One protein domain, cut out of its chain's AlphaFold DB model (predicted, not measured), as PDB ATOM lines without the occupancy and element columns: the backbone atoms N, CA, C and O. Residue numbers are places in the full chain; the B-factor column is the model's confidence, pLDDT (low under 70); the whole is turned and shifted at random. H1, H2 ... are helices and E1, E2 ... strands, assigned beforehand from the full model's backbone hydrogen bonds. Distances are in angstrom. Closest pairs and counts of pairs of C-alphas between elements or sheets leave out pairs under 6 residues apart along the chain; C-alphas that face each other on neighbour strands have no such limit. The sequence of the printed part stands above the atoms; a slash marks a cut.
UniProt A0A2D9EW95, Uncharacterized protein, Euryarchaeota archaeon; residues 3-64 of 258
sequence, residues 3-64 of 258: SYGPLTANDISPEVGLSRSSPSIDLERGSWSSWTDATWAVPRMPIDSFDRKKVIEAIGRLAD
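Overview. This is residues 3 to 64 of the 258 residues of an uncharacterized protein of Euryarchaeota archaeon (UniProt A0A2D9EW95). Little regular structure is present: one longer helix, H2, lies along one side of an elongated model, with the short helix H1 set crosswise near its later end, while residues 3 to 23 fold back in a loop that makes the far end. The printed part has 62 residues, 24 in named elements, in the order E1, H1, H2, and is mostly helix. It is loose, with a radius of gyration of the C-alphas of 13.3 A, and elongated, spanning 42 by 22 by 14 A.

Arrangement. H2, residues 49 to 62, only just touches H1, residues 29 to 35, with 3 pairs of C-alphas within 8 A and with its residues 59 to 60 alone; the closest C-alphas, of Trp 35 and Ile 59, are 6.7 A apart. Their lines are only just about perpendicular, at 72 degrees. E1, residues 24 to 26, and H2 are near each other, with 5 pairs of C-alphas within 10 A. E1 and H1 are apart. E1 pairs with no named strand, but residues 3 to 4 pair antiparallel with its residues 24 to 25. In H1 and H2 every O i to N i+4 pair is within hydrogen-bond range.

Along the chain. H2 is 20.1 A long, from C-alpha 49 at (28.300, -35.567, -28.743) to C-alpha 62 at (11.684, -37.504, -39.921). H1 measures 9.9 A and E1 6.9 A, from C-alpha 24 at (22.308, -35.170, -21.368).

Size, cuts and confidence. The farthest C-alphas, of Glu 15 and Asp 64, are 42.9 A apart. The H1 to H2 link is long, and the printed part has no cut. Residues 37 to 40 have pLDDT under 70.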
ATOM      1  N   SER A   3      16.732 -35.261 -20.139       75.88
ATOM      2  CA  SER A   3      16.971 -36.703 -20.209       75.88
ATOM      3  C   SER A   3      18.474 -36.954 -20.195       75.88
ATOM      4  O   SER A   3      19.228 -36.241 -20.855       75.88
ATOM      5  N   TYR A   4      18.916 -37.947 -19.431       78.12
ATOM      6  CA  TYR A   4      20.317 -38.348 -19.398       78.12
ATOM      7  C   TYR A   4      20.515 -39.556 -20.314       78.12
ATOM      8  O   TYR A   4      19.705 -40.482 -20.317       78.12
ATOM      9  N   GLY A   5      21.565 -39.501 -21.134       71.12
ATOM     10  CA  GLY A   5      21.958 -40.582 -22.032       71.12
ATOM     11  C   GLY A   5      22.567 -41.761 -21.268       71.12
ATOM     12  O   GLY A   5      22.603 -41.733 -20.039       71.12
ATOM     13  N   PRO A   6      23.043 -42.806 -21.966       76.12
ATOM     14  CA  PRO A   6      23.624 -43.973 -21.314       76.12
ATOM     15  C   PRO A   6      24.758 -43.546 -20.381       76.12
ATOM     16  O   PRO A   6      25.787 -43.033 -20.819       76.12
ATOM     17  N   LEU A   7      24.516 -43.739 -19.086       83.25
ATOM     18  CA  LEU A   7      25.445 -43.420 -18.016       83.25
ATOM     19  C   LEU A   7      26.338 -44.626 -17.741       83.25
ATOM     20  O   LEU A   7      25.893 -45.774 -17.751       83.25
ATOM     21  N   THR A   8      27.596 -44.351 -17.450       83.12
ATOM     22  CA  THR A   8      28.592 -45.323 -17.014       83.12
ATOM     23  C   THR A   8      28.901 -45.134 -15.532       83.12
ATOM     24  O   THR A   8      28.536 -44.131 -14.919       83.12
ATOM     25  N   ALA A   9      29.632 -46.079 -14.937       82.88
ATOM     26  CA  ALA A   9      30.098 -45.934 -13.557       82.88
ATOM     27  C   ALA A   9      30.962 -44.673 -13.353       82.88
ATOM     28  O   ALA A   9      30.975 -44.121 -12.260       82.88
ATOM     29  N   ASN A  10      31.635 -44.190 -14.406       83.94
ATOM     30  CA  ASN A  10      32.468 -42.987 -14.352       83.94
ATOM     31  C   ASN A  10      31.648 -41.692 -14.293       83.94
ATOM     32  O   ASN A  10      32.176 -40.649 -13.912       83.94
ATOM     33  N   ASP A  11      30.364 -41.753 -14.650       83.94
ATOM     34  CA  ASP A  11      29.457 -40.610 -14.588       83.94
ATOM     35  C   ASP A  11      28.896 -40.404 -13.175       83.94
ATOM     36  O   ASP A  11      28.237 -39.402 -12.923       83.94
ATOM     37  N   ILE A  12      29.166 -41.315 -12.233       84.69
ATOM     38  CA  ILE A  12      28.661 -41.251 -10.862       84.69
ATOM     39  C   ILE A  12      29.840 -41.201  -9.888       84.69
ATOM     40  O   ILE A  12      30.727 -42.047  -9.911       84.69
ATOM     41  N   SER A  13      29.826 -40.230  -8.978       85.19
ATOM     42  CA  SER A  13      30.792 -40.126  -7.885       85.19
ATOM     43  C   SER A  13      30.086 -39.963  -6.533       85.19
ATOM     44  O   SER A  13      28.993 -39.394  -6.475       85.19
ATOM     45  N   PRO A  14      30.703 -40.401  -5.423       82.31
ATOM     46  CA  PRO A  14      30.129 -40.222  -4.089       82.31
ATOM     47  C   PRO A  14      29.970 -38.754  -3.664       82.31
ATOM     48  O   PRO A  14      29.112 -38.454  -2.842       82.31
ATOM     49  N   GLU A  15      30.795 -37.847  -4.198       84.69
ATOM     50  CA  GLU A  15      30.862 -36.449  -3.747       84.69
ATOM     51  C   GLU A  15      29.836 -35.541  -4.433       84.69
ATOM     52  O   GLU A  15      29.199 -34.719  -3.775       84.69
ATOM     53  N   VAL A  16      29.671 -35.676  -5.753       82.81
ATOM     54  CA  VAL A  16      28.765 -34.829  -6.555       82.81
ATOM     55  C   VAL A  16      27.570 -35.590  -7.128       82.81
ATOM     56  O   VAL A  16      26.704 -34.981  -7.754       82.81
ATOM     57  N   GLY A  17      27.478 -36.903  -6.897       87.44
ATOM     58  CA  GLY A  17      26.464 -37.745  -7.522       87.44
ATOM     59  C   GLY A  17      26.742 -37.861  -9.017       87.44
ATOM     60  O   GLY A  17      27.800 -38.346  -9.407       87.44
ATOM     61  N   LEU A  18      25.810 -37.398  -9.849       84.81
ATOM     62  CA  LEU A  18      25.953 -37.411 -11.305       84.81
ATOM     63  C   LEU A  18      26.928 -36.320 -11.781       84.81
ATOM     64  O   LEU A  18      26.775 -35.144 -11.442       84.81
ATOM     65  N   SER A  19      27.910 -36.694 -12.598       82.06
ATOM     66  CA  SER A  19      28.874 -35.768 -13.185       82.06
ATOM     67  C   SER A  19      28.164 -34.713 -14.032       82.06
ATOM     68  O   SER A  19      27.248 -35.017 -14.797       82.06
ATOM     69  N   ARG A  20      28.634 -33.463 -13.977       78.44
ATOM     70  CA  ARG A  20      28.138 -32.389 -14.857       78.44
ATOM     71  C   ARG A  20      28.485 -32.608 -16.330       78.44
ATOM     72  O   ARG A  20      27.875 -31.979 -17.183       78.44
ATOM     73  N   SER A  21      29.463 -33.467 -16.617       77.50
ATOM     74  CA  SER A  21      29.832 -33.865 -17.978       77.50
ATOM     75  C   SER A  21      29.039 -35.069 -18.486       77.50
ATOM     76  O   SER A  21      29.317 -35.534 -19.589       77.50
ATOM     77  N   SER A  22      28.103 -35.598 -17.688       81.38
ATOM     78  CA  SER A  22      27.301 -36.755 -18.084       81.38
ATOM     79  C   SER A  22      26.507 -36.438 -19.353       81.38
ATOM     80  O   SER A  22      25.970 -35.330 -19.462       81.38
ATOM     81  N   PRO A  23      26.376 -37.388 -20.294       79.25
ATOM     82  CA  PRO A  23      25.562 -37.199 -21.487       79.25
ATOM     83  C   PRO A  23      24.133 -36.795 -21.114       79.25
ATOM     84  O   PRO A  23      23.444 -37.524 -20.401       79.25
ATOM     85  N   SER A  24      23.670 -35.647 -21.599       81.12
ATOM     86  CA  SER A  24      22.308 -35.170 -21.368       81.12
ATOM     87  C   SER A  24      21.736 -34.476 -22.600       81.12
ATOM     88  O   SER A  24      22.467 -34.038 -23.492       81.12
ATOM     89  N   ILE A  25      20.409 -34.426 -22.662       77.56
ATOM     90  CA  ILE A  25      19.642 -33.727 -23.686       77.56
ATOM     91  C   ILE A  25      18.474 -32.993 -23.029       77.56
ATOM     92  O   ILE A  25      17.733 -33.558 -22.219       77.56
ATOM     93  N   ASP A  26      18.296 -31.732 -23.408       79.69
ATOM     94  CA  ASP A  26      17.099 -30.977 -23.071       79.69
ATOM     95  C   ASP A  26      15.963 -31.372 -24.015       79.69
ATOM     96  O   ASP A  26      15.951 -31.045 -25.199       79.69
ATOM     97  N   LEU A  27      14.984 -32.095 -23.476       72.94
ATOM     98  CA  LEU A  27      13.733 -32.395 -24.159       72.94
ATOM     99  C   LEU A  27      12.843 -31.153 -24.105       72.94
ATOM    100  O   LEU A  27      12.116 -30.917 -23.123       72.94
ATOM    101  N   GLU A  28      12.939 -30.332 -25.146       78.75
ATOM    102  CA  GLU A  28      11.988 -29.261 -25.411       78.75
ATOM    103  C   GLU A  28      10.622 -29.870 -25.745       78.75
ATOM    104  O   GLU A  28      10.508 -30.744 -26.601       78.75
ATOM    105  N   ARG A  29       9.564 -29.428 -25.049       70.38
ATOM    106  CA  ARG A  29       8.238 -30.070 -25.128       70.38
ATOM    107  C   ARG A  29       7.672 -30.122 -26.549       70.38
ATOM    108  O   ARG A  29       7.019 -31.105 -26.864       70.38
ATOM    109  N   GLY A  30       7.915 -29.095 -27.367       73.50
ATOM    110  CA  GLY A  30       7.417 -29.026 -28.746       73.50
ATOM    111  C   GLY A  30       8.066 -30.069 -29.654       73.50
ATOM    112  O   GLY A  30       7.365 -30.891 -30.242       73.50
ATOM    113  N   SER A  31       9.401 -30.094 -29.703       71.94
ATOM    114  CA  SER A  31      10.153 -31.104 -30.457       71.94
ATOM    115  C   SER A  31       9.833 -32.508 -29.961       71.94
ATOM    116  O   SER A  31       9.549 -33.389 -30.760       71.94
ATOM    117  N   TRP A  32       9.772 -32.695 -28.641       72.62
ATOM    118  CA  TRP A  32       9.425 -33.978 -28.044       72.62
ATOM    119  C   TRP A  32       8.059 -34.498 -28.487       72.62
ATOM    120  O   TRP A  32       7.960 -35.642 -28.915       72.62
ATOM    121  N   SER A  33       7.017 -33.663 -28.412       73.44
ATOM    122  CA  SER A  33       5.669 -34.080 -28.805       73.44
ATOM    123  C   SER A  33       5.570 -34.476 -30.276       73.44
ATOM    124  O   SER A  33       4.819 -35.393 -30.585       73.44
ATOM    125  N   SER A  34       6.330 -33.815 -31.155       75.50
ATOM    126  CA  SER A  34       6.396 -34.160 -32.581       75.50
ATOM    127  C   SER A  34       7.164 -35.471 -32.791       75.50
ATOM    128  O   SER A  34       6.680 -36.372 -33.471       75.50
ATOM    129  N   TRP A  35       8.314 -35.642 -32.133       78.56
ATOM    130  CA  TRP A  35       9.152 -36.839 -32.275       78.56
ATOM    131  C   TRP A  35       8.451 -38.124 -31.855       78.56
ATOM    132  O   TRP A  35       8.681 -39.171 -32.455       78.56
ATOM    133  N   THR A  36       7.638 -38.052 -30.805       70.69
ATOM    134  CA  THR A  36       7.012 -39.228 -30.203       70.69
ATOM    135  C   THR A  36       5.570 -39.438 -30.641       70.69
ATOM    136  O   THR A  36       4.945 -40.363 -30.128       70.69
ATOM    137  N   ASP A  37       5.024 -38.587 -31.517       68.62
ATOM    138  CA  ASP A  37       3.583 -38.521 -31.803       68.62
ATOM    139  C   ASP A  37       2.745 -38.498 -30.506       68.62
ATOM    140  O   ASP A  37       1.869 -39.320 -30.244       68.62
ATOM    141  N   ALA A  38       3.134 -37.604 -29.591       66.81
ATOM    142  CA  ALA A  38       2.588 -37.476 -28.236       66.81
ATOM    143  C   ALA A  38       2.690 -38.730 -27.330       66.81
ATOM    144  O   ALA A  38       2.113 -38.746 -26.235       66.81
ATOM    145  N   THR A  39       3.466 -39.752 -27.705       69.00
ATOM    146  CA  THR A  39       3.810 -40.872 -26.811       69.00
ATOM    147  C   THR A  39       4.930 -40.498 -25.824       69.00
ATOM    148  O   THR A  39       5.493 -39.400 -25.847       69.00
ATOM    149  N   TRP A  40       5.244 -41.414 -24.903       66.56
ATOM    150  CA  TRP A  40       6.245 -41.219 -23.841       66.56
ATOM    151  C   TRP A  40       7.597 -41.880 -24.168       66.56
ATOM    152  O   TRP A  40       8.429 -42.060 -23.278       66.56
ATOM    153  N   ALA A  41       7.814 -42.282 -25.424       74.94
ATOM    154  CA  ALA A  41       9.025 -42.981 -25.841       74.94
ATOM    155  C   ALA A  41      10.259 -42.074 -25.755       74.94
ATOM    156  O   ALA A  41      10.187 -40.906 -26.115       74.94
ATOM    157  N   VAL A  42      11.404 -42.620 -25.330       77.69
ATOM    158  CA  VAL A  42      12.679 -41.890 -25.277       77.69
ATOM    159  C   VAL A  42      13.674 -42.491 -26.263       77.69
ATOM    160  O   VAL A  42      13.957 -43.683 -26.151       77.69
ATOM    161  N   PRO A  43      14.231 -41.699 -27.198       83.81
ATOM    162  CA  PRO A  43      15.198 -42.212 -28.152       83.81
ATOM    163  C   PRO A  43      16.501 -42.577 -27.436       83.81
ATOM    164  O   PRO A  43      16.987 -41.850 -26.562       83.81
ATOM    165  N   ARG A  44      17.100 -43.695 -27.840       85.19
ATOM    166  CA  ARG A  44      18.442 -44.092 -27.414       85.19
ATOM    167  C   ARG A  44      19.451 -43.098 -27.974       85.19
ATOM    168  O   ARG A  44      19.596 -42.962 -29.185       85.19
ATOM    169  N   MET A  45      20.156 -42.418 -27.076       85.50
ATOM    170  CA  MET A  45      21.137 -41.399 -27.435       85.50
ATOM    171  C   MET A  45      22.564 -41.954 -27.344       85.50
ATOM    172  O   MET A  45      22.896 -42.598 -26.347       85.50
ATOM    173  N   PRO A  46      23.432 -41.694 -28.336       85.12
ATOM    174  CA  PRO A  46      24.858 -41.988 -28.245       85.12
ATOM    175  C   PRO A  46      25.527 -41.241 -27.086       85.12
ATOM    176  O   PRO A  46      25.078 -40.160 -26.694       85.12
ATOM    177  N   ILE A  47      26.627 -41.797 -26.567       82.06
ATOM    178  CA  ILE A  47      27.497 -41.111 -25.593       82.06
ATOM    179  C   ILE A  47      28.218 -39.947 -26.278       82.06
ATOM    180  O   ILE A  47      28.244 -38.835 -25.738       82.06
ATOM    181  N   ASP A  48      28.752 -40.189 -27.477       86.12
ATOM    182  CA  ASP A  48      29.456 -39.179 -28.257       86.12
ATOM    183  C   ASP A  48      28.535 -38.010 -28.642       86.12
ATOM    184  O   ASP A  48      27.364 -38.176 -28.991       86.12
ATOM    185  N   SER A  49      29.069 -36.795 -28.528       84.50
ATOM    186  CA  SER A  49      28.300 -35.567 -28.743       84.50
ATOM    187  C   SER A  49      27.999 -35.281 -30.212       84.50
ATOM    188  O   SER A  49      26.943 -34.722 -30.514       84.50
ATOM    189  N   PHE A  50      28.895 -35.676 -31.116       88.19
ATOM    190  CA  PHE A  50      28.724 -35.496 -32.550       88.19
ATOM    191  C   PHE A  50      27.688 -36.488 -33.087       88.19
ATOM    192  O   PHE A  50      26.746 -36.077 -33.766       88.19
ATOM    193  N   ASP A  51      27.772 -37.754 -32.678       88.88
ATOM    194  CA  ASP A  51      26.772 -38.770 -33.022       88.88
ATOM    195  C   ASP A  51      25.396 -38.435 -32.440       88.88
ATOM    196  O   ASP A  51      24.377 -38.547 -33.120       88.88
ATOM    197  N   ARG A  52      25.340 -37.942 -31.196       88.88
ATOM    198  CA  ARG A  52      24.084 -37.470 -30.595       88.88
ATOM    199  C   ARG A  52      23.459 -36.326 -31.392       88.88
ATOM    200  O   ARG A  52      22.244 -36.319 -31.579       88.88
ATOM    201  N   LYS A  53      24.264 -35.384 -31.894       89.38
ATOM    202  CA  LYS A  53      23.770 -34.305 -32.759       89.38
ATOM    203  C   LYS A  53      23.171 -34.862 -34.054       89.38
ATOM    204  O   LYS A  53      22.064 -34.468 -34.406       89.38
ATOM    205  N   LYS A  54      23.844 -35.822 -34.703       92.25
ATOM    206  CA  LYS A  54      23.314 -36.506 -35.897       92.25
ATOM    207  C   LYS A  54      21.963 -37.175 -35.632       92.25
ATOM    208  O   LYS A  54      21.046 -37.023 -36.432       92.25
ATOM    209  N   VAL A  55      21.824 -37.864 -34.495       91.19
ATOM    210  CA  VAL A  55      20.563 -38.506 -34.089       91.19
ATOM    211  C   VAL A  55      19.437 -37.484 -33.937       91.19
ATOM    212  O   VAL A  55      18.359 -37.680 -34.491       91.19
ATOM    213  N   ILE A  56      19.687 -36.380 -33.229       89.19
ATOM    214  CA  ILE A  56      18.694 -35.313 -33.030       89.19
ATOM    215  C   ILE A  56      18.254 -34.714 -34.370       89.19
ATOM    216  O   ILE A  56      17.061 -34.510 -34.591       89.19
ATOM    217  N   GLU A  57      19.201 -34.446 -35.269       91.25
ATOM    218  CA  GLU A  57      18.905 -33.882 -36.585       91.25
ATOM    219  C   GLU A  57      18.075 -34.839 -37.454       91.25
ATOM    220  O   GLU A  57      17.081 -34.411 -38.040       91.25
ATOM    221  N   ALA A  58      18.434 -36.126 -37.506       92.38
ATOM    222  CA  ALA A  58      17.701 -37.130 -38.278       92.38
ATOM    223  C   ALA A  58      16.278 -37.348 -37.739       92.38
ATOM    224  O   ALA A  58      15.318 -37.325 -38.507       92.38
ATOM    225  N   ILE A  59      16.118 -37.482 -36.414       91.00
ATOM    226  CA  ILE A  59      14.791 -37.576 -35.787       91.00
ATOM    227  C   ILE A  59      13.973 -36.321 -36.103       91.00
ATOM    228  O   ILE A  59      12.821 -36.436 -36.506       91.00
ATOM    229  N   GLY A  60      14.570 -35.130 -35.990       89.00
ATOM    230  CA  GLY A  60      13.898 -33.875 -36.321       89.00
ATOM    231  C   GLY A  60      13.415 -33.801 -37.773       89.00
ATOM    232  O   GLY A  60      12.298 -33.353 -38.012       89.00
ATOM    233  N   ARG A  61      14.212 -34.279 -38.741       90.25
ATOM    234  CA  ARG A  61      13.815 -34.328 -40.163       90.25
ATOM    235  C   ARG A  61      12.663 -35.297 -40.438       90.25
ATOM    236  O   ARG A  61      11.876 -35.064 -41.357       90.25
ATOM    237  N   LEU A  62      12.595 -36.387 -39.678       91.38
ATOM    238  CA  LEU A  62      11.684 -37.504 -39.921       91.38
ATOM    239  C   LEU A  62      10.407 -37.483 -39.071       91.38
ATOM    240  O   LEU A  62       9.437 -38.150 -39.428       91.38
ATOM    241  N   ALA A  63      10.388 -36.738 -37.966       88.06
ATOM    242  CA  ALA A  63       9.311 -36.776 -36.979       88.06
ATOM    243  C   ALA A  63       7.923 -36.531 -37.584       88.06
ATOM    244  O   ALA A  63       7.023 -37.344 -37.371       88.06
ATOM    245  N   ASP A  64       7.807 -35.487 -38.410       85.44
ATOM    246  CA  ASP A  64       6.555 -35.048 -39.040       85.44
ATOM    247  C   ASP A  64       6.262 -35.757 -40.379       85.44
ATOM    248  O   ASP A  64       5.367 -35.355 -41.123       85.44
TER     249      ASP A  64